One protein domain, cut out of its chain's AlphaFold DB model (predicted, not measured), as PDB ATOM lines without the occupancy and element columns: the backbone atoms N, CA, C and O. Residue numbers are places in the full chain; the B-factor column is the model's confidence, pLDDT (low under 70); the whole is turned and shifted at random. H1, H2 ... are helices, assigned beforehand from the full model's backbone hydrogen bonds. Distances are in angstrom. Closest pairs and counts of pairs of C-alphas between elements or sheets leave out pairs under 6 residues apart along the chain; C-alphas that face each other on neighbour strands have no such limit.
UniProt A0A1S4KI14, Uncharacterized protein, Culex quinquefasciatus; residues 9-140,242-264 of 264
ATOM      1  N   PHE A   9      21.083 115.096  33.640       65.44
ATOM      2  CA  PHE A   9      21.771 114.590  32.450       65.44
ATOM      3  C   PHE A   9      23.194 115.154  32.313       65.44
ATOM      4  O   PHE A   9      24.139 114.408  32.058       65.44
ATOM      5  N   LEU A  10      23.370 116.456  32.569       67.19
ATOM      6  CA  LEU A  10      24.684 117.106  32.532       67.19
ATOM      7  C   LEU A  10      25.647 116.522  33.583       67.19
ATOM      8  O   LEU A  10      26.830 116.330  33.306       67.19
ATOM      9  N   LEU A  11      25.134 116.191  34.772       62.19
ATOM     10  CA  LEU A  11      25.910 115.584  35.858       62.19
ATOM     11  C   LEU A  11      26.336 114.145  35.552       62.19
ATOM     12  O   LEU A  11      27.453 113.760  35.902       62.19
ATOM     13  N   VAL A  12      25.475 113.359  34.904       66.06
ATOM     14  CA  VAL A  12      25.816 112.000  34.449       66.06
ATOM     15  C   VAL A  12      26.888 112.060  33.361       66.06
ATOM     16  O   VAL A  12      27.856 111.305  33.419       66.06
ATOM     17  N   PHE A  13      26.778 113.004  32.425       67.31
ATOM     18  CA  PHE A  13      27.763 113.182  31.358       67.31
ATOM     19  C   PHE A  13      29.137 113.617  31.896       67.31
ATOM     20  O   PHE A  13      30.164 113.068  31.499       67.31
ATOM     21  N   GLN A  14      29.166 114.540  32.864       69.38
ATOM     22  CA  GLN A  14      30.402 114.933  33.552       69.38
ATOM     23  C   GLN A  14      31.025 113.777  34.348       69.38
ATOM     24  O   GLN A  14      32.244 113.647  34.386       69.38
ATOM     25  N   MET A  15      30.218 112.909  34.967       57.41
ATOM     26  CA  MET A  15      30.741 111.714  35.639       57.41
ATOM     27  C   MET A  15      31.315 110.694  34.658       57.41
ATOM     28  O   MET A  15      32.374 110.135  34.929       57.41
ATOM     29  N   ALA A  16      30.649 110.468  33.525       62.12
ATOM     30  CA  ALA A  16      31.154 109.578  32.487       62.12
ATOM     31  C   ALA A  16      32.481 110.097  31.914       62.12
ATOM     32  O   ALA A  16      33.407 109.314  31.716       62.12
ATOM     33  N   SER A  17      32.622 111.416  31.721       69.56
ATOM     34  CA  SER A  17      33.882 111.990  31.240       69.56
ATOM     35  C   SER A  17      35.002 111.898  32.281       69.56
ATOM     36  O   SER A  17      36.122 111.559  31.916       69.56
ATOM     37  N   LEU A  18      34.710 112.124  33.569       67.56
ATOM     38  CA  LEU A  18      35.691 111.974  34.653       67.56
ATOM     39  C   LEU A  18      36.112 110.514  34.858       67.56
ATOM     40  O   LEU A  18      37.291 110.251  35.082       67.56
ATOM     41  N   LEU A  19      35.177 109.569  34.741       69.56
ATOM     42  CA  LEU A  19      35.471 108.138  34.810       69.56
ATOM     43  C   LEU A  19      36.330 107.697  33.621       69.56
ATOM     44  O   LEU A  19      37.326 107.011  33.820       69.56
ATOM     45  N   ASN A  20      36.004 108.145  32.406       66.00
ATOM     46  CA  ASN A  20      36.821 107.881  31.221       66.00
ATOM     47  C   ASN A  20      38.223 108.485  31.354       66.00
ATOM     48  O   ASN A  20      39.193 107.854  30.943       66.00
ATOM     49  N   LEU A  21      38.349 109.666  31.971       68.31
ATOM     50  CA  LEU A  21      39.651 110.268  32.251       68.31
ATOM     51  C   LEU A  21      40.447 109.429  33.258       68.31
ATOM     52  O   LEU A  21      41.619 109.159  33.027       68.31
ATOM     53  N   ALA A  22      39.817 108.984  34.348       64.94
ATOM     54  CA  ALA A  22      40.462 108.147  35.359       64.94
ATOM     55  C   ALA A  22      40.913 106.798  34.776       64.94
ATOM     56  O   ALA A  22      42.049 106.381  34.992       64.94
ATOM     57  N   VAL A  23      40.064 106.152  33.972       69.62
ATOM     58  CA  VAL A  23      40.404 104.916  33.253       69.62
ATOM     59  C   VAL A  23      41.560 105.153  32.282       69.62
ATOM     60  O   VAL A  23      42.486 104.349  32.237       69.62
ATOM     61  N   LEU A  24      41.560 106.273  31.553       68.50
ATOM     62  CA  LEU A  24      42.665 106.641  30.670       68.50
ATOM     63  C   LEU A  24      43.971 106.842  31.454       68.50
ATOM     64  O   LEU A  24      45.010 106.352  31.026       68.50
ATOM     65  N   PHE A  25      43.925 107.493  32.619       70.88
ATOM     66  CA  PHE A  25      45.090 107.661  33.493       70.88
ATOM     67  C   PHE A  25      45.625 106.323  34.020       70.88
ATOM     68  O   PHE A  25      46.837 106.106  33.987       70.88
ATOM     69  N   HIS A  26      44.751 105.403  34.443       69.62
ATOM     70  CA  HIS A  26      45.168 104.055  34.844       69.62
ATOM     71  C   HIS A  26      45.756 103.266  33.671       69.62
ATOM     72  O   HIS A  26      46.799 102.638  33.828       69.62
ATOM     73  N   LEU A  27      45.153 103.333  32.481       69.50
ATOM     74  CA  LEU A  27      45.682 102.670  31.286       69.50
ATOM     75  C   LEU A  27      47.043 103.238  30.875       69.50
ATOM     76  O   LEU A  27      47.943 102.470  30.554       69.50
ATOM     77  N   ILE A  28      47.229 104.558  30.941       74.56
ATOM     78  CA  ILE A  28      48.530 105.194  30.702       74.56
ATOM     79  C   ILE A  28      49.546 104.720  31.747       74.56
ATOM     80  O   ILE A  28      50.660 104.360  31.382       74.56
ATOM     81  N   SER A  29      49.166 104.660  33.026       71.50
ATOM     82  CA  SER A  29      50.040 104.178  34.100       71.50
ATOM     83  C   SER A  29      50.460 102.716  33.895       71.50
ATOM     84  O   SER A  29      51.649 102.405  33.984       71.50
ATOM     85  N   ILE A  30      49.522 101.840  33.523       72.06
ATOM     86  CA  ILE A  30      49.789 100.431  33.204       72.06
ATOM     87  C   ILE A  30      50.689 100.316  31.968       72.06
ATOM     88  O   ILE A  30      51.681  99.588  32.000       72.06
ATOM     89  N   CYS A  31      50.398 101.056  30.895       69.81
ATOM     90  CA  CYS A  31      51.211 101.058  29.677       69.81
ATOM     91  C   CYS A  31      52.642 101.534  29.947       69.81
ATOM     92  O   CYS A  31      53.588 100.914  29.466       69.81
ATOM     93  N   LEU A  32      52.818 102.587  30.751       73.31
ATOM     94  CA  LEU A  32      54.140 103.051  31.170       73.31
ATOM     95  C   LEU A  32      54.865 101.993  32.014       73.31
ATOM     96  O   LEU A  32      56.059 101.785  31.811       73.31
ATOM     97  N   GLY A  33      54.153 101.276  32.889       73.50
ATOM     98  CA  GLY A  33      54.698 100.141  33.639       73.50
ATOM     99  C   GLY A  33      55.176  98.996  32.739       73.50
ATOM    100  O   GLY A  33      56.284  98.497  32.919       73.50
ATOM    101  N   ILE A  34      54.392  98.615  31.726       73.25
ATOM    102  CA  ILE A  34      54.744  97.538  30.781       73.25
ATOM    103  C   ILE A  34      55.928  97.937  29.893       73.25
ATOM    104  O   ILE A  34      56.878  97.164  29.758       73.25
ATOM    105  N   ILE A  35      55.897  99.143  29.313       72.69
ATOM    106  CA  ILE A  35      56.996  99.676  28.488       72.69
ATOM    107  C   ILE A  35      58.293  99.673  29.292       72.69
ATOM    108  O   ILE A  35      59.351  99.308  28.784       72.69
ATOM    109  N   ARG A  36      58.198 100.029  30.569       74.62
ATOM    110  CA  ARG A  36      59.331 100.064  31.472       74.62
ATOM    111  C   ARG A  36      59.877  98.677  31.814       74.62
ATOM    112  O   ARG A  36      61.088  98.510  31.758       74.62
ATOM    113  N   ILE A  37      59.029  97.692  32.121       75.94
ATOM    114  CA  ILE A  37      59.484  96.305  32.347       75.94
ATOM    115  C   ILE A  37      60.212  95.784  31.098       75.94
ATOM    116  O   ILE A  37      61.290  95.202  31.204       75.94
ATOM    117  N   GLY A  38      59.666  96.055  29.907       73.12
ATOM    118  CA  GLY A  38      60.322  95.718  28.641       73.12
ATOM    119  C   GLY A  38      61.666  96.430  28.454       73.12
ATOM    120  O   GLY A  38      62.629  95.822  27.992       73.12
ATOM    121  N   TRP A  39      61.754  97.698  28.861       70.81
ATOM    122  CA  TRP A  39      62.985  98.486  28.813       70.81
ATOM    123  C   TRP A  39      64.050  97.983  29.798       70.81
ATOM    124  O   TRP A  39      65.220  97.900  29.438       70.81
ATOM    125  N   GLU A  40      63.665  97.600  31.017       68.31
ATOM    126  CA  GLU A  40      64.576  97.055  32.033       68.31
ATOM    127  C   GLU A  40      65.154  95.694  31.611       68.31
ATOM    128  O   GLU A  40      66.350  95.453  31.793       68.31
ATOM    129  N   GLU A  41      64.357  94.831  30.976       74.62
ATOM    130  CA  GLU A  41      64.840  93.559  30.418       74.62
ATOM    131  C   GLU A  41      65.743  93.762  29.188       74.62
ATOM    132  O   GLU A  41      66.776  93.098  29.060       74.62
ATOM    133  N   PHE A  42      65.427  94.737  28.328       73.62
ATOM    134  CA  PHE A  42      66.290  95.127  27.207       73.62
ATOM    135  C   PHE A  42      67.647  95.664  27.695       73.62
ATOM    136  O   PHE A  42      68.704  95.230  27.240       73.62
ATOM    137  N   ILE A  43      67.636  96.535  28.705       63.91
ATOM    138  CA  ILE A  43      68.843  97.093  29.327       63.91
ATOM    139  C   ILE A  43      69.668  96.012  30.034       63.91
ATOM    140  O   ILE A  43      70.888  95.983  29.869       63.91
ATOM    141  N   LYS A  44      69.043  95.074  30.760       65.19
ATOM    142  CA  LYS A  44      69.748  93.911  31.341       65.19
ATOM    143  C   LYS A  44      70.442  93.054  30.281       65.19
ATOM    144  O   LYS A  44      71.508  92.496  30.558       65.19
ATOM    145  N   HIS A  45      69.845  92.926  29.097       64.12
ATOM    146  CA  HIS A  45      70.427  92.179  27.985       64.12
ATOM    147  C   HIS A  45      71.645  92.907  27.384       64.12
ATOM    148  O   HIS A  45      72.680  92.277  27.161       64.12
ATOM    149  N   GLU A  46      71.566  94.230  27.216       61.28
ATOM    150  CA  GLU A  46      72.627  95.061  26.622       61.28
ATOM    151  C   GLU A  46      73.826  95.307  27.577       61.28
ATOM    152  O   GLU A  46      74.973  95.422  27.141       61.28
ATOM    153  N   LEU A  47      73.603  95.369  28.900       50.50
ATOM    154  CA  LEU A  47      74.585  95.864  29.890       50.50
ATOM    155  C   LEU A  47      75.354  94.805  30.694       50.50
ATOM    156  O   LEU A  47      76.041  95.145  31.666       50.50
ATOM    157  N   ARG A  48      75.359  93.535  30.265       54.72
ATOM    158  CA  ARG A  48      76.220  92.485  30.864       54.72
ATOM    159  C   ARG A  48      77.718  92.831  30.886       54.72
ATOM    160  O   ARG A  48      78.483  92.166  31.578       54.72
ATOM    161  N   THR A  49      78.149  93.875  30.186       56.94
ATOM    162  CA  THR A  49      79.553  94.281  30.066       56.94
ATOM    163  C   THR A  49      80.047  95.257  31.143       56.94
ATOM    164  O   THR A  49      81.258  95.410  31.271       56.94
ATOM    165  N   THR A  50      79.203  95.885  31.982       61.75
ATOM    166  CA  THR A  50      79.703  96.759  33.078       61.75
ATOM    167  C   THR A  50      78.821  96.773  34.339       61.75
ATOM    168  O   THR A  50      77.887  97.560  34.471       61.75
ATOM    169  N   LYS A  51      79.203  95.979  35.355       65.38
ATOM    170  CA  LYS A  51      78.526  95.873  36.673       65.38
ATOM    171  C   LYS A  51      78.313  97.203  37.427       65.38
ATOM    172  O   LYS A  51      77.453  97.261  38.300       65.38
ATOM    173  N   LYS A  52      79.107  98.249  37.153       61.41
ATOM    174  CA  LYS A  52      78.970  99.576  37.794       61.41
ATOM    175  C   LYS A  52      77.851 100.416  37.164       61.41
ATOM    176  O   LYS A  52      77.076 101.019  37.891       61.41
ATOM    177  N   LYS A  53      77.722 100.396  35.829       63.75
ATOM    178  CA  LYS A  53      76.637 101.096  35.118       63.75
ATOM    179  C   LYS A  53      75.275 100.472  35.410       63.75
ATOM    180  O   LYS A  53      74.309 101.204  35.561       63.75
ATOM    181  N   LEU A  54      75.220  99.145  35.558       66.00
ATOM    182  CA  LEU A  54      73.979  98.434  35.869       66.00
ATOM    183  C   LEU A  54      73.361  98.889  37.204       66.00
ATOM    184  O   LEU A  54      72.166  99.133  37.246       66.00
ATOM    185  N   ARG A  55      74.173  99.073  38.257       67.44
ATOM    186  CA  ARG A  55      73.689  99.521  39.579       67.44
ATOM    187  C   ARG A  55      73.181 100.966  39.583       67.44
ATOM    188  O   ARG A  55      72.163 101.241  40.200       67.44
ATOM    189  N   LEU A  56      73.848 101.866  38.858       65.88
ATOM    190  CA  LEU A  56      73.385 103.251  38.690       65.88
ATOM    191  C   LEU A  56      72.040 103.308  37.953       65.88
ATOM    192  O   LEU A  56      71.113 103.958  38.419       65.88
ATOM    193  N   LEU A  57      71.905 102.552  36.858       68.38
ATOM    194  CA  LEU A  57      70.644 102.430  36.118       68.38
ATOM    195  C   LEU A  57      69.521 101.797  36.952       68.38
ATOM    196  O   LEU A  57      68.363 102.182  36.810       68.38
ATOM    197  N   GLU A  58      69.855 100.848  37.826       77.06
ATOM    198  CA  GLU A  58      68.903 100.245  38.759       77.06
ATOM    199  C   GLU A  58      68.396 101.278  39.780       77.06
ATOM    200  O   GLU A  58      67.187 101.401  39.976       77.06
ATOM    201  N   ASN A  59      69.296 102.084  40.356       76.00
ATOM    202  CA  ASN A  59      68.952 103.154  41.299       76.00
ATOM    203  C   ASN A  59      68.103 104.258  40.640       76.00
ATOM    204  O   ASN A  59      67.072 104.653  41.191       76.00
ATOM    205  N   ASP A  60      68.485 104.713  39.442       76.19
ATOM    206  CA  ASP A  60      67.717 105.696  38.663       76.19
ATOM    207  C   ASP A  60      66.326 105.154  38.317       76.19
ATOM    208  O   ASP A  60      65.310 105.848  38.428       76.19
ATOM    209  N   GLY A  61      66.266 103.867  37.967       76.94
ATOM    210  CA  GLY A  61      65.022 103.151  37.788       76.94
ATOM    211  C   GLY A  61      64.149 103.225  39.045       76.94
ATOM    212  O   GLY A  61      63.009 103.708  38.976       76.94
ATOM    213  N   MET A  62      64.659 102.780  40.190       79.06
ATOM    214  CA  MET A  62      63.908 102.796  41.448       79.06
ATOM    215  C   MET A  62      63.393 104.203  41.790       79.06
ATOM    216  O   MET A  62      62.230 104.347  42.177       79.06
ATOM    217  N   LEU A  63      64.193 105.248  41.562       73.88
ATOM    218  CA  LEU A  63      63.783 106.633  41.801       73.88
ATOM    219  C   LEU A  63      62.575 107.043  40.942       73.88
ATOM    220  O   LEU A  63      61.609 107.608  41.463       73.88
ATOM    221  N   ILE A  64      62.585 106.713  39.648       76.94
ATOM    222  CA  ILE A  64      61.451 106.993  38.753       76.94
ATOM    223  C   ILE A  64      60.200 106.218  39.205       76.94
ATOM    224  O   ILE A  64      59.100 106.770  39.178       76.94
ATOM    225  N   MET A  65      60.333 104.961  39.661       77.19
ATOM    226  CA  MET A  65      59.183 104.207  40.201       77.19
ATOM    227  C   MET A  65      58.591 104.894  41.429       77.19
ATOM    228  O   MET A  65      57.376 105.065  41.515       77.19
ATOM    229  N   LEU A  66      59.440 105.337  42.358       77.56
ATOM    230  CA  LEU A  66      59.009 106.050  43.560       77.56
ATOM    231  C   LEU A  66      58.280 107.361  43.220       77.56
ATOM    232  O   LEU A  66      57.288 107.701  43.877       77.56
ATOM    233  N   GLN A  67      58.727 108.081  42.187       78.19
ATOM    234  CA  GLN A  67      58.057 109.288  41.690       78.19
ATOM    235  C   GLN A  67      56.678 108.976  41.097       78.19
ATOM    236  O   GLN A  67      55.703 109.646  41.443       78.19
ATOM    237  N   LEU A  68      56.573 107.934  40.265       78.00
ATOM    238  CA  LEU A  68      55.302 107.506  39.668       78.00
ATOM    239  C   LEU A  68      54.290 107.063  40.732       78.00
ATOM    240  O   LEU A  68      53.139 107.497  40.693       78.00
ATOM    241  N   ILE A  69      54.725 106.272  41.717       80.44
ATOM    242  CA  ILE A  69      53.874 105.852  42.839       80.44
ATOM    243  C   ILE A  69      53.402 107.072  43.644       80.44
ATOM    244  O   ILE A  69      52.227 107.188  43.982       80.44
ATOM    245  N   SER A  70      54.294 108.031  43.904       79.06
ATOM    246  CA  SER A  70      53.932 109.246  44.647       79.06
ATOM    247  C   SER A  70      52.910 110.107  43.892       79.06
ATOM    248  O   SER A  70      51.985 110.639  44.505       79.06
ATOM    249  N   PHE A  71      53.028 110.205  42.564       79.50
ATOM    250  CA  PHE A  71      52.049 110.897  41.723       79.50
ATOM    251  C   PHE A  71      50.688 110.185  41.703       79.50
ATOM    252  O   PHE A  71      49.642 110.837  41.790       79.50
ATOM    253  N   HIS A  72      50.692 108.851  41.637       82.62
ATOM    254  CA  HIS A  72      49.477 108.045  41.734       82.62
ATOM    255  C   HIS A  72      48.752 108.297  43.066       82.62
ATOM    256  O   HIS A  72      47.574 108.662  43.063       82.62
ATOM    257  N   ASN A  73      49.465 108.232  44.195       77.19
ATOM    258  CA  ASN A  73      48.871 108.430  45.523       77.19
ATOM    259  C   ASN A  73      48.314 109.850  45.709       77.19
ATOM    260  O   ASN A  73      47.225 110.012  46.262       77.19
ATOM    261  N   LEU A  74      48.993 110.877  45.181       80.19
ATOM    262  CA  LEU A  74      48.473 112.250  45.174       80.19
ATOM    263  C   LEU A  74      47.165 112.356  44.376       80.19
ATOM    264  O   LEU A  74      46.213 113.007  44.808       80.19
ATOM    265  N   THR A  75      47.109 111.698  43.218       80.81
ATOM    266  CA  THR A  75      45.926 111.696  42.351       80.81
ATOM    267  C   THR A  75      44.736 111.066  43.070       80.81
ATOM    268  O   THR A  75      43.667 111.678  43.138       80.81
ATOM    269  N   VAL A  76      44.939 109.897  43.688       82.06
ATOM    270  CA  VAL A  76      43.942 109.239  44.542       82.06
ATOM    271  C   VAL A  76      43.489 110.211  45.643       82.06
ATOM    272  O   VAL A  76      42.308 110.547  45.703       82.06
ATOM    273  N   GLN A  77      44.394 110.788  46.436       79.88
ATOM    274  CA  GLN A  77      44.018 111.720  47.513       79.88
ATOM    275  C   GLN A  77      43.150 112.900  47.047       79.88
ATOM    276  O   GLN A  77      42.153 113.219  47.705       79.88
ATOM    277  N   ILE A  78      43.485 113.527  45.914       80.38
ATOM    278  CA  ILE A  78      42.702 114.630  45.337       80.38
ATOM    279  C   ILE A  78      41.284 114.161  44.985       80.38
ATOM    280  O   ILE A  78      40.308 114.825  45.352       80.38
ATOM    281  N   PHE A  79      41.143 113.005  44.331       81.06
ATOM    282  CA  PHE A  79      39.828 112.436  44.021       81.06
ATOM    283  C   PHE A  79      39.031 112.081  45.285       81.06
ATOM    284  O   PHE A  79      37.821 112.329  45.329       81.06
ATOM    285  N   GLY A  80      39.701 111.597  46.332       81.44
ATOM    286  CA  GLY A  80      39.103 111.345  47.644       81.44
ATOM    287  C   GLY A  80      38.520 112.604  48.285       81.44
ATOM    288  O   GLY A  80      37.364 112.602  48.715       81.44
ATOM    289  N   MET A  81      39.261 113.717  48.266       79.38
ATOM    290  CA  MET A  81      38.782 115.008  48.780       79.38
ATOM    291  C   MET A  81      37.589 115.554  47.979       79.38
ATOM    292  O   MET A  81      36.600 116.016  48.558       79.38
ATOM    293  N   LEU A  82      37.644 115.473  46.643       79.06
ATOM    294  CA  LEU A  82      36.543 115.901  45.769       79.06
ATOM    295  C   LEU A  82      35.268 115.085  46.019       79.06
ATOM    296  O   LEU A  82      34.159 115.630  46.021       79.06
ATOM    297  N   ARG A  83      35.425 113.784  46.264       79.56
ATOM    298  CA  ARG A  83      34.333 112.883  46.627       79.56
ATOM    299  C   ARG A  83      33.750 113.227  47.999       79.56
ATOM    300  O   ARG A  83      32.529 113.355  48.088       79.56
ATOM    301  N   ALA A  84      34.581 113.409  49.027       78.69
ATOM    302  CA  ALA A  84      34.129 113.759  50.377       78.69
ATOM    303  C   ALA A  84      33.265 115.033  50.362       78.69
ATOM    304  O   ALA A  84      32.164 115.065  50.911       78.69
ATOM    305  N   LYS A  85      33.689 116.058  49.611       79.62
ATOM    306  CA  LYS A  85      32.893 117.278  49.399       79.62
ATOM    307  C   LYS A  85      31.503 116.985  48.813       79.62
ATOM    308  O   LYS A  85      30.533 117.649  49.168       79.62
ATOM    309  N   ARG A  86      31.383 116.002  47.916       74.75
ATOM    310  CA  ARG A  86      30.114 115.643  47.265       74.75
ATOM    311  C   ARG A  86      29.173 114.869  48.187       74.75
ATOM    312  O   ARG A  86      27.970 115.123  48.142       74.75
ATOM    313  N   THR A  87      29.697 113.972  49.022       77.19
ATOM    314  CA  THR A  87      28.886 113.229  50.005       77.19
ATOM    315  C   THR A  87      28.274 114.154  51.054       77.19
ATOM    316  O   THR A  87      27.127 113.940  51.432       77.19
ATOM    317  N   PHE A  88      28.969 115.234  51.438       78.50
ATOM    318  CA  PHE A  88      28.399 116.279  52.301       78.50
ATOM    319  C   PHE A  88      27.211 117.015  51.664       78.50
ATOM    320  O   PHE A  88      26.283 117.405  52.364       78.50
ATOM    321  N   VAL A  89      27.219 117.212  50.341       79.75
ATOM    322  CA  VAL A  89      26.178 117.986  49.638       79.75
ATOM    323  C   VAL A  89      24.951 117.138  49.295       79.75
ATOM    324  O   VAL A  89      23.833 117.651  49.273       79.75
ATOM    325  N   SER A  90      25.124 115.849  48.998       77.06
ATOM    326  CA  SER A  90      24.014 114.963  48.635       77.06
ATOM    327  C   SER A  90      24.283 113.546  49.140       77.06
ATOM    328  O   SER A  90      25.020 112.826  48.478       77.06
ATOM    329  N   PRO A  91      23.716 113.132  50.287       72.31
ATOM    330  CA  PRO A  91      24.063 111.857  50.927       72.31
ATOM    331  C   PRO A  91      23.290 110.615  50.429       72.31
ATOM    332  O   PRO A  91      23.739 109.499  50.669       72.31
ATOM    333  N   PHE A  92      22.169 110.759  49.704       76.31
ATOM    334  CA  PHE A  92      21.224 109.646  49.448       76.31
ATOM    335  C   PHE A  92      21.052 109.206  47.978       76.31
ATOM    336  O   PHE A  92      20.040 108.606  47.626       76.31
ATOM    337  N   SER A  93      22.005 109.481  47.081       78.44
ATOM    338  CA  SER A  93      21.901 109.015  45.683       78.44
ATOM    339  C   SER A  93      22.478 107.604  45.474       78.44
ATOM    340  O   SER A  93      23.558 107.292  45.969       78.44
ATOM    341  N   ASN A  94      21.828 106.771  44.649       75.06
ATOM    342  CA  ASN A  94      22.343 105.448  44.248       75.06
ATOM    343  C   ASN A  94      23.740 105.510  43.596       75.06
ATOM    344  O   ASN A  94      24.524 104.567  43.707       75.06
ATOM    345  N   ALA A  95      24.089 106.646  42.980       74.50
ATOM    346  CA  ALA A  95      25.421 106.895  42.433       74.50
ATOM    347  C   ALA A  95      26.518 106.914  43.518       74.50
ATOM    348  O   ALA A  95      27.669 106.584  43.233       74.50
ATOM    349  N   ILE A  96      26.173 107.240  44.768       74.81
ATOM    350  CA  ILE A  96      27.112 107.227  45.900       74.81
ATOM    351  C   ILE A  96      27.469 105.794  46.276       74.81
ATOM    352  O   ILE A  96      28.638 105.525  46.511       74.81
ATOM    353  N   SER A  97      26.510 104.861  46.263       77.88
ATOM    354  CA  SER A  97      26.768 103.451  46.599       77.88
ATOM    355  C   SER A  97      27.752 102.800  45.620       77.88
ATOM    356  O   SER A  97      28.728 102.176  46.041       77.88
ATOM    357  N   PHE A  98      27.562 103.011  44.310       78.38
ATOM    358  CA  PHE A  98      28.518 102.546  43.299       78.38
ATOM    359  C   PHE A  98      29.882 103.229  43.459       78.38
ATOM    360  O   PHE A  98      30.907 102.553  43.540       78.38
ATOM    361  N   SER A  99      29.891 104.560  43.604       78.19
ATOM    362  CA  SER A  99      31.124 105.315  43.820       78.19
ATOM    363  C   SER A  99      31.880 104.822  45.060       78.19
ATOM    364  O   SER A  99      33.103 104.729  45.023       78.19
ATOM    365  N   SER A 100      31.203 104.480  46.166       78.81
ATOM    366  CA  SER A 100      31.810 103.916  47.388       78.81
ATOM    367  C   SER A 100      32.590 102.640  47.141       78.81
ATOM    368  O   SER A 100      33.700 102.519  47.647       78.81
ATOM    369  N   LYS A 101      32.058 101.726  46.330       80.50
ATOM    370  CA  LYS A 101      32.755 100.479  45.999       80.50
ATOM    371  C   LYS A 101      34.010 100.741  45.164       80.50
ATOM    372  O   LYS A 101      35.066 100.211  45.489       80.50
ATOM    373  N   CYS A 102      33.920 101.610  44.151       79.75
ATOM    374  CA  CYS A 102      35.087 102.015  43.356       79.75
ATOM    375  C   CYS A 102      36.156 102.697  44.215       79.75
ATOM    376  O   CYS A 102      37.345 102.488  44.013       79.75
ATOM    377  N   TRP A 103      35.740 103.495  45.194       81.00
ATOM    378  CA  TRP A 103      36.671 104.199  46.067       81.00
ATOM    379  C   TRP A 103      37.354 103.290  47.076       81.00
ATOM    380  O   TRP A 103      38.549 103.431  47.295       81.00
ATOM    381  N   LEU A 104      36.628 102.319  47.633       81.25
ATOM    382  CA  LEU A 104      37.236 101.288  48.466       81.25
ATOM    383  C   LEU A 104      38.300 100.507  47.681       81.25
ATOM    384  O   LEU A 104      39.374 100.248  48.208       81.25
ATOM    385  N   PHE A 105      38.023 100.187  46.413       82.38
ATOM    386  CA  PHE A 105      38.995  99.540  45.533       82.38
ATOM    387  C   PHE A 105      40.250 100.406  45.321       82.38
ATOM    388  O   PHE A 105      41.352  99.931  45.572       82.38
ATOM    389  N   LEU A 106      40.086 101.684  44.958       81.19
ATOM    390  CA  LEU A 106      41.208 102.618  44.775       81.19
ATOM    391  C   LEU A 106      41.998 102.862  46.071       81.19
ATOM    392  O   LEU A 106      43.211 103.031  46.034       81.19
ATOM    393  N   ALA A 107      41.330 102.859  47.227       80.06
ATOM    394  CA  ALA A 107      41.993 102.977  48.521       80.06
ATOM    395  C   ALA A 107      42.852 101.740  48.836       80.06
ATOM    396  O   ALA A 107      43.970 101.884  49.322       80.06
ATOM    397  N   ILE A 108      42.361 100.531  48.533       84.00
ATOM    398  CA  ILE A 108      43.145  99.294  48.677       84.00
ATOM    399  C   ILE A 108      44.343  99.306  47.719       84.00
ATOM    400  O   ILE A 108      45.452  98.981  48.133       84.00
ATOM    401  N   GLU A 109      44.139  99.713  46.465       82.62
ATOM    402  CA  GLU A 109      45.211  99.862  45.475       82.62
ATOM    403  C   GLU A 109      46.296 100.837  45.962       82.62
ATOM    404  O   GLU A 109      47.478 100.490  45.966       82.62
ATOM    405  N   ALA A 110      45.904 102.008  46.473       80.81
ATOM    406  CA  ALA A 110      46.834 102.986  47.034       80.81
ATOM    407  C   ALA A 110      47.629 102.430  48.229       80.81
ATOM    408  O   ALA A 110      48.838 102.638  48.303       80.81
ATOM    409  N   LEU A 111      46.989 101.661  49.122       82.88
ATOM    410  CA  LEU A 111      47.685 101.002  50.235       82.88
ATOM    411  C   LEU A 111      48.732  99.993  49.741       82.88
ATOM    412  O   LEU A 111      49.835  99.939  50.284       82.88
ATOM    413  N   VAL A 112      48.418  99.208  48.706       85.50
ATOM    414  CA  VAL A 112      49.385  98.278  48.096       85.50
ATOM    415  C   VAL A 112      50.566  99.046  47.500       85.50
ATOM    416  O   VAL A 112      51.717  98.655  47.701       85.50
ATOM    417  N   PHE A 113      50.305 100.162  46.816       83.19
ATOM    418  CA  PHE A 113      51.358 101.019  46.279       83.19
ATOM    419  C   PHE A 113      52.205 101.688  47.367       83.19
ATOM    420  O   PHE A 113      53.419 101.788  47.194       83.19
ATOM    421  N   ASP A 114      51.621 102.098  48.494       80.19
ATOM    422  CA  ASP A 114      52.372 102.622  49.640       80.19
ATOM    423  C   ASP A 114      53.287 101.552  50.259       80.19
ATOM    424  O   ASP A 114      54.449 101.835  50.559       80.19
ATOM    425  N   ILE A 115      52.814 100.306  50.382       83.00
ATOM    426  CA  ILE A 115      53.655  99.183  50.830       83.00
ATOM    427  C   ILE A 115      54.797  98.947  49.835       83.00
ATOM    428  O   ILE A 115      55.953  98.814  50.239       83.00
ATOM    429  N   LEU A 116      54.507  98.937  48.530       84.38
ATOM    430  CA  LEU A 116      55.532  98.783  47.497       84.38
ATOM    431  C   LEU A 116      56.559  99.923  47.546       84.38
ATOM    432  O   LEU A 116      57.758  99.676  47.449       84.38
ATOM    433  N   LYS A 117      56.101 101.163  47.741       82.56
ATOM    434  CA  LYS A 117      56.958 102.341  47.909       82.56
ATOM    435  C   LYS A 117      57.892 102.186  49.105       82.56
ATOM    436  O   LYS A 117      59.073 102.493  48.968       82.56
ATOM    437  N   LEU A 118      57.383 101.709  50.242       82.12
ATOM    438  CA  LEU A 118      58.189 101.434  51.433       82.12
ATOM    439  C   LEU A 118      59.255 100.363  51.157       82.12
ATOM    440  O   LEU A 118      60.412 100.531  51.524       82.12
ATOM    441  N   LEU A 119      58.894  99.272  50.482       84.69
ATOM    442  CA  LEU A 119      59.858  98.218  50.147       84.69
ATOM    443  C   LEU A 119      60.950  98.725  49.194       84.69
ATOM    444  O   LEU A 119      62.134  98.486  49.429       84.69
ATOM    445  N   LEU A 120      60.565  99.472  48.155       82.94
ATOM    446  CA  LEU A 120      61.507 100.068  47.205       82.94
ATOM    447  C   LEU A 120      62.413 101.109  47.870       82.94
ATOM    448  O   LEU A 120      63.599 101.173  47.556       82.94
ATOM    449  N   SER A 121      61.885 101.916  48.793       79.31
ATOM    450  CA  SER A 121      62.684 102.918  49.501       79.31
ATOM    451  C   SER A 121      63.688 102.280  50.464       79.31
ATOM    452  O   SER A 121      64.815 102.764  50.553       79.31
ATOM    453  N   LEU A 122      63.328 101.167  51.117       81.44
ATOM    454  CA  LEU A 122      64.248 100.366  51.932       81.44
ATOM    455  C   LEU A 122      65.362  99.733  51.089       81.44
ATOM    456  O   LEU A 122      66.522  99.730  51.496       81.44
ATOM    457  N   GLN A 123      65.040  99.212  49.904       83.25
ATOM    458  CA  GLN A 123      66.052  98.656  49.004       83.25
ATOM    459  C   GLN A 123      66.997  99.751  48.483       83.25
ATOM    460  O   GLN A 123      68.219  99.580  48.492       83.25
ATOM    461  N   LEU A 124      66.440 100.896  48.081       80.19
ATOM    462  CA  LEU A 124      67.215 102.042  47.617       80.19
ATOM    463  C   LEU A 124      68.116 102.598  48.728       80.19
ATOM    464  O   LEU A 124      69.273 102.918  48.460       80.19
ATOM    465  N   SER A 125      67.636 102.682  49.973       80.00
ATOM    466  CA  SER A 125      68.439 103.191  51.093       80.00
ATOM    467  C   SER A 125      69.643 102.297  51.391       80.00
ATOM    468  O   SER A 125      70.739 102.810  51.621       80.00
ATOM    469  N   GLN A 126      69.492 100.972  51.303       80.00
ATOM    470  CA  GLN A 126      70.608 100.029  51.441       80.00
ATOM    471  C   GLN A 126      71.633 100.185  50.309       80.00
ATOM    472  O   GLN A 126      72.837 100.240  50.568       80.00
ATOM    473  N   GLY A 127      71.168 100.303  49.060       77.69
ATOM    474  CA  GLY A 127      72.039 100.519  47.900       77.69
ATOM    475  C   GLY A 127      72.823 101.828  47.994       77.69
ATOM    476  O   GLY A 127      74.047 101.837  47.839       77.69
ATOM    477  N   LEU A 128      72.128 102.916  48.331       78.25
ATOM    478  CA  LEU A 128      72.728 104.233  48.540       78.25
ATOM    479  C   LEU A 128      73.703 104.237  49.715       78.25
ATOM    480  O   LEU A 128      74.720 104.917  49.633       78.25
ATOM    481  N   THR A 129      73.438 103.474  50.778       83.38
ATOM    482  CA  THR A 129      74.338 103.374  51.935       83.38
ATOM    483  C   THR A 129      75.711 102.858  51.519       83.38
ATOM    484  O   THR A 129      76.710 103.497  51.825       83.38
ATOM    485  N   LEU A 130      75.764 101.757  50.764       81.94
ATOM    486  CA  LEU A 130      77.030 101.155  50.325       81.94
ATOM    487  C   LEU A 130      77.803 102.053  49.352       81.94
ATOM    488  O   LEU A 130      79.029 102.138  49.409       81.94
ATOM    489  N   GLU A 131      77.096 102.714  48.434       83.69
ATOM    490  CA  GLU A 131      77.727 103.628  47.482       83.69
ATOM    491  C   GLU A 131      78.243 104.892  48.180       83.69
ATOM    492  O   GLU A 131      79.382 105.303  47.954       83.69
ATOM    493  N   THR A 132      77.440 105.452  49.087       87.12
ATOM    494  CA  THR A 132      77.812 106.614  49.901       87.12
ATOM    495  C   THR A 132      78.992 106.283  50.805       87.12
ATOM    496  O   THR A 132      79.940 107.059  50.852       87.12
ATOM    497  N   GLU A 133      78.989 105.124  51.468       91.62
ATOM    498  CA  GLU A 133      80.111 104.659  52.288       91.62
ATOM    499  C   GLU A 133      81.407 104.615  51.472       91.62
ATOM    500  O   GLU A 133      82.405 105.204  51.879       91.62
ATOM    501  N   GLY A 134      81.384 104.013  50.278       89.31
ATOM    502  CA  GLY A 134      82.559 103.954  49.404       89.31
ATOM    503  C   GLY A 134      83.064 105.333  48.961       89.31
ATOM    504  O   GLY A 134      84.273 105.579  48.969       89.31
ATOM    505  N   VAL A 135      82.156 106.248  48.603       89.56
ATOM    506  CA  VAL A 135      82.508 107.633  48.236       89.56
ATOM    507  C   VAL A 135      83.104 108.382  49.425       89.56
ATOM    508  O   VAL A 135      84.104 109.082  49.264       89.56
ATOM    509  N   LEU A 136      82.530 108.218  50.617       93.06
ATOM    510  CA  LEU A 136      83.023 108.842  51.839       93.06
ATOM    511  C   LEU A 136      84.397 108.284  52.239       93.06
ATOM    512  O   LEU A 136      85.291 109.074  52.524       93.06
ATOM    513  N   ILE A 137      84.617 106.966  52.188       94.06
ATOM    514  CA  ILE A 137      85.933 106.364  52.477       94.06
ATOM    515  C   ILE A 137      86.995 106.934  51.529       94.06
ATOM    516  O   ILE A 137      88.036 107.406  51.980       94.06
ATOM    517  N   ASN A 138      86.706 106.986  50.226       92.19
ATOM    518  CA  ASN A 138      87.604 107.614  49.255       92.19
ATOM    519  C   ASN A 138      87.821 109.110  49.562       92.19
ATOM    520  O   ASN A 138      88.914 109.643  49.397       92.19
ATOM    521  N   GLY A 139      86.792 109.797  50.052       92.75
ATOM    522  CA  GLY A 139      86.899 111.174  50.517       92.75
ATOM    523  C   GLY A 139      87.833 111.360  51.712       92.75
ATOM    524  O   GLY A 139      88.526 112.371  51.792       92.75
ATOM    525  N   ILE A 140      87.866 110.395  52.634       93.19
ATOM    526  CA  ILE A 140      88.804 110.384  53.764       93.19
ATOM    527  C   ILE A 140      90.249 110.268  53.256       93.19
ATOM    528  O   ILE A 140      91.117 111.020  53.699       93.19
ATOM    529  N   GLN A 242      69.984 108.461  58.504       76.62
ATOM    530  CA  GLN A 242      68.869 108.918  59.341       76.62
ATOM    531  C   GLN A 242      68.142 110.098  58.696       76.62
ATOM    532  O   GLN A 242      66.947 110.005  58.440       76.62
ATOM    533  N   ASN A 243      68.870 111.137  58.274       71.75
ATOM    534  CA  ASN A 243      68.262 112.283  57.591       71.75
ATOM    535  C   ASN A 243      67.506 111.902  56.306       71.75
ATOM    536  O   ASN A 243      66.527 112.562  55.944       71.75
ATOM    537  N   ALA A 244      67.955 110.868  55.590       69.25
ATOM    538  CA  ALA A 244      67.255 110.355  54.416       69.25
ATOM    539  C   ALA A 244      66.008 109.534  54.795       69.25
ATOM    540  O   ALA A 244      64.966 109.671  54.153       69.25
ATOM    541  N   THR A 245      66.102 108.717  55.847       69.50
ATOM    542  CA  THR A 245      65.032 107.814  56.304       69.50
ATOM    543  C   THR A 245      63.895 108.583  56.977       69.50
ATOM    544  O   THR A 245      62.734 108.383  56.618       69.50
ATOM    545  N   ASP A 246      64.212 109.557  57.831       71.69
ATOM    546  CA  ASP A 246      63.232 110.403  58.525       71.69
ATOM    547  C   ASP A 246      62.323 111.145  57.532       71.69
ATOM    548  O   ASP A 246      61.111 111.274  57.719       71.69
ATOM    549  N   ARG A 247      62.887 111.590  56.401       68.44
ATOM    550  CA  ARG A 247      62.118 112.241  55.327       68.44
ATOM    551  C   ARG A 247      61.130 111.291  54.648       68.44
ATOM    552  O   ARG A 247      60.073 111.739  54.203       68.44
ATOM    553  N   ILE A 248      61.455 110.002  54.564       66.44
ATOM    554  CA  ILE A 248      60.574 108.978  53.989       66.44
ATOM    555  C   ILE A 248      59.431 108.667  54.967       66.44
ATOM    556  O   ILE A 248      58.273 108.615  54.547       66.44
ATOM    557  N   GLU A 249      59.728 108.535  56.262       66.38
ATOM    558  CA  GLU A 249      58.731 108.261  57.307       66.38
ATOM    559  C   GLU A 249      57.688 109.374  57.444       66.38
ATOM    560  O   GLU A 249      56.483 109.097  57.433       66.38
ATOM    561  N   ILE A 250      58.125 110.639  57.470       69.56
ATOM    562  CA  ILE A 250      57.218 111.799  57.505       69.56
ATOM    563  C   ILE A 250      56.266 111.775  56.301       69.56
ATOM    564  O   ILE A 250      55.064 112.014  56.446       69.56
ATOM    565  N   GLY A 251      56.778 111.436  55.114       62.44
ATOM    566  CA  GLY A 251      55.965 111.324  53.905       62.44
ATOM    567  C   GLY A 251      54.879 110.249  54.007       62.44
ATOM    568  O   GLY A 251      53.749 110.482  53.580       62.44
ATOM    569  N   MET A 252      55.183 109.091  54.601       65.69
ATOM    570  CA  MET A 252      54.204 108.010  54.783       65.69
ATOM    571  C   MET A 252      53.131 108.361  55.819       65.69
ATOM    572  O   MET A 252      51.948 108.103  55.590       65.69
ATOM    573  N   ALA A 253      53.513 108.998  56.930       67.88
ATOM    574  CA  ALA A 253      52.571 109.402  57.976       67.88
ATOM    575  C   ALA A 253      51.500 110.391  57.461       67.88
ATOM    576  O   ALA A 253      50.320 110.299  57.827       67.88
ATOM    577  N   ILE A 254      51.879 111.301  56.557       67.81
ATOM    578  CA  ILE A 254      50.949 112.238  55.901       67.81
ATOM    579  C   ILE A 254      49.944 111.488  55.008       67.81
ATOM    580  O   ILE A 254      48.749 111.806  54.999       67.81
ATOM    581  N   THR A 255      50.387 110.454  54.292       62.69
ATOM    582  CA  THR A 255      49.506 109.650  53.432       62.69
ATOM    583  C   THR A 255      48.485 108.858  54.247       62.69
ATOM    584  O   THR A 255      47.285 108.928  53.971       62.69
ATOM    585  N   PHE A 256      48.932 108.176  55.306       65.38
ATOM    586  CA  PHE A 256      48.058 107.372  56.166       65.38
ATOM    587  C   PHE A 256      47.001 108.206  56.900       65.38
ATOM    588  O   PHE A 256      45.830 107.816  56.971       65.38
ATOM    589  N   SER A 257      47.383 109.373  57.424       66.44
ATOM    590  CA  SER A 257      46.436 110.278  58.090       66.44
ATOM    591  C   SER A 257      45.363 110.791  57.123       66.44
ATOM    592  O   SER A 257      44.181 110.810  57.475       66.44
ATOM    593  N   SER A 258      45.738 111.094  55.878       60.78
ATOM    594  CA  SER A 258      44.803 111.522  54.829       60.78
ATOM    595  C   SER A 258      43.781 110.440  54.465       60.78
ATOM    596  O   SER A 258      42.598 110.743  54.315       60.78
ATOM    597  N   ILE A 259      44.202 109.172  54.379       61.81
ATOM    598  CA  ILE A 259      43.296 108.039  54.116       61.81
ATOM    599  C   ILE A 259      42.335 107.836  55.295       61.81
ATOM    600  O   ILE A 259      41.131 107.687  55.098       61.81
ATOM    601  N   THR A 260      42.842 107.893  56.528       63.62
ATOM    602  CA  THR A 260      42.036 107.658  57.740       63.62
ATOM    603  C   THR A 260      40.920 108.696  57.900       63.62
ATOM    604  O   THR A 260      39.800 108.347  58.273       63.62
ATOM    605  N   ILE A 261      41.197 109.964  57.573       62.38
ATOM    606  CA  ILE A 261      40.196 111.045  57.586       62.38
ATOM    607  C   ILE A 261      39.105 110.818  56.530       62.38
ATOM    608  O   ILE A 261      37.963 111.192  56.758       62.38
ATOM    609  N   GLN A 262      39.429 110.198  55.393       54.72
ATOM    610  CA  GLN A 262      38.481 109.973  54.294       54.72
ATOM    611  C   GLN A 262      37.587 108.737  54.476       54.72
ATOM    612  O   GLN A 262      36.576 108.614  53.783       54.72
ATOM    613  N   VAL A 263      37.975 107.806  55.352       56.09
ATOM    614  CA  VAL A 263      37.212 106.580  55.648       56.09
ATOM    615  C   VAL A 263      36.187 106.793  56.776       56.09
ATOM    616  O   VAL A 263      35.243 106.011  56.880       56.09
ATOM    617  N   ARG A 264      36.346 107.841  57.595       53.62
ATOM    618  CA  ARG A 264      35.342 108.276  58.583       53.62
ATOM    619  C   ARG A 264      34.246 109.119  57.939       53.62
ATOM    620  O   ARG A 264      33.086 108.944  58.370       53.62
TER     621      ARG A 264
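Overview. This is residues 9 to 140 and 242 to 264 of the 264 residues of an uncharacterized protein of Culex quinquefasciatus (UniProt A0A1S4KI14). Four helices lie lengthwise in a flat, loose slab: the long H2 and H3 fold back on each other as a helical hairpin in its middle, the shorter H4 packs along H3 and meets H2 near one end, and H1 runs along the other side of H2, close to it but not clearly touching. The last residues of H3, 132 to 140, stick out at one end of the slab. The printed part has 155 residues with four named helices, H1, H2, H3 and H4 along the chain, and no named strand; the class is all helix. The whole is loose, with a radius of gyration of the C-alphas of 20.3 A, and spans 66 by 35 by 19 A.

Along the chain. Find C-alpha 9 at (21.771, 114.590, 32.450); from there H1 runs through residues 9 to 46, 54.8 A from first to last C-alpha. After a tight link of four residues, H2 takes residues 51 to 89 and measures 58.3 A. Another tight link of four residues leads to H3, residues 94 to 140, the longest helix at 67.3 A, which ends at C-alpha 140 at (88.804, 110.384, 53.764). Beyond the cut, look for H4 at residues 242 to 263, 32.0 A long, ending at C-alpha 263 at (37.212, 106.580, 55.648).

Arrangement. H2, H3 and H4 form an up-and-down bundle, in which each helix runs against the one before it in the chain. Look at Asn 73 and Ala 110, whose C-alphas, 6.0 A apart, are the closest of the hairpin H2 and H3; these helices touch at a shallow tilt of 30 degrees, opposite ways. H4 touches H3 at a shallow tilt of 4 degrees, opposite ways, and H3 uses residues 107 to 125 alone; the closest C-alphas are those of Ala 107 and Ile 259, 7.7 A apart. H4 touches H2 with residues 258 to 262 alone, at a shallow tilt of 27 degrees, the same way; the closest C-alphas are those of Gly 80 and Gln 262, 6.8 A apart. H1 and H2 are close but not clearly touching, their closest C-alphas being those of Lys 44 and Leu 54, 7.7 A apart; they run opposite ways at a shallow tilt of 10 degrees. H1 is apart from H3 and from H4. In H1 and H3 every O i to N i+4 pair is within hydrogen-bond range; in H2 33 of 35 are, and in H4 16 of 18.

Size, cuts and confidence. The C-alphas farthest apart are those of Phe 9 and Ile 140, 70.5 A. Residues 141 to 241 are not printed, and C-alphas 140 and 242 stand 20.8 A apart across this cut. Look in the B-factor column for a mean pLDDT of 74.3 over the printed part of this model; among the residues under 70 are 9 to 24, 43 to 57 and 247 to 264.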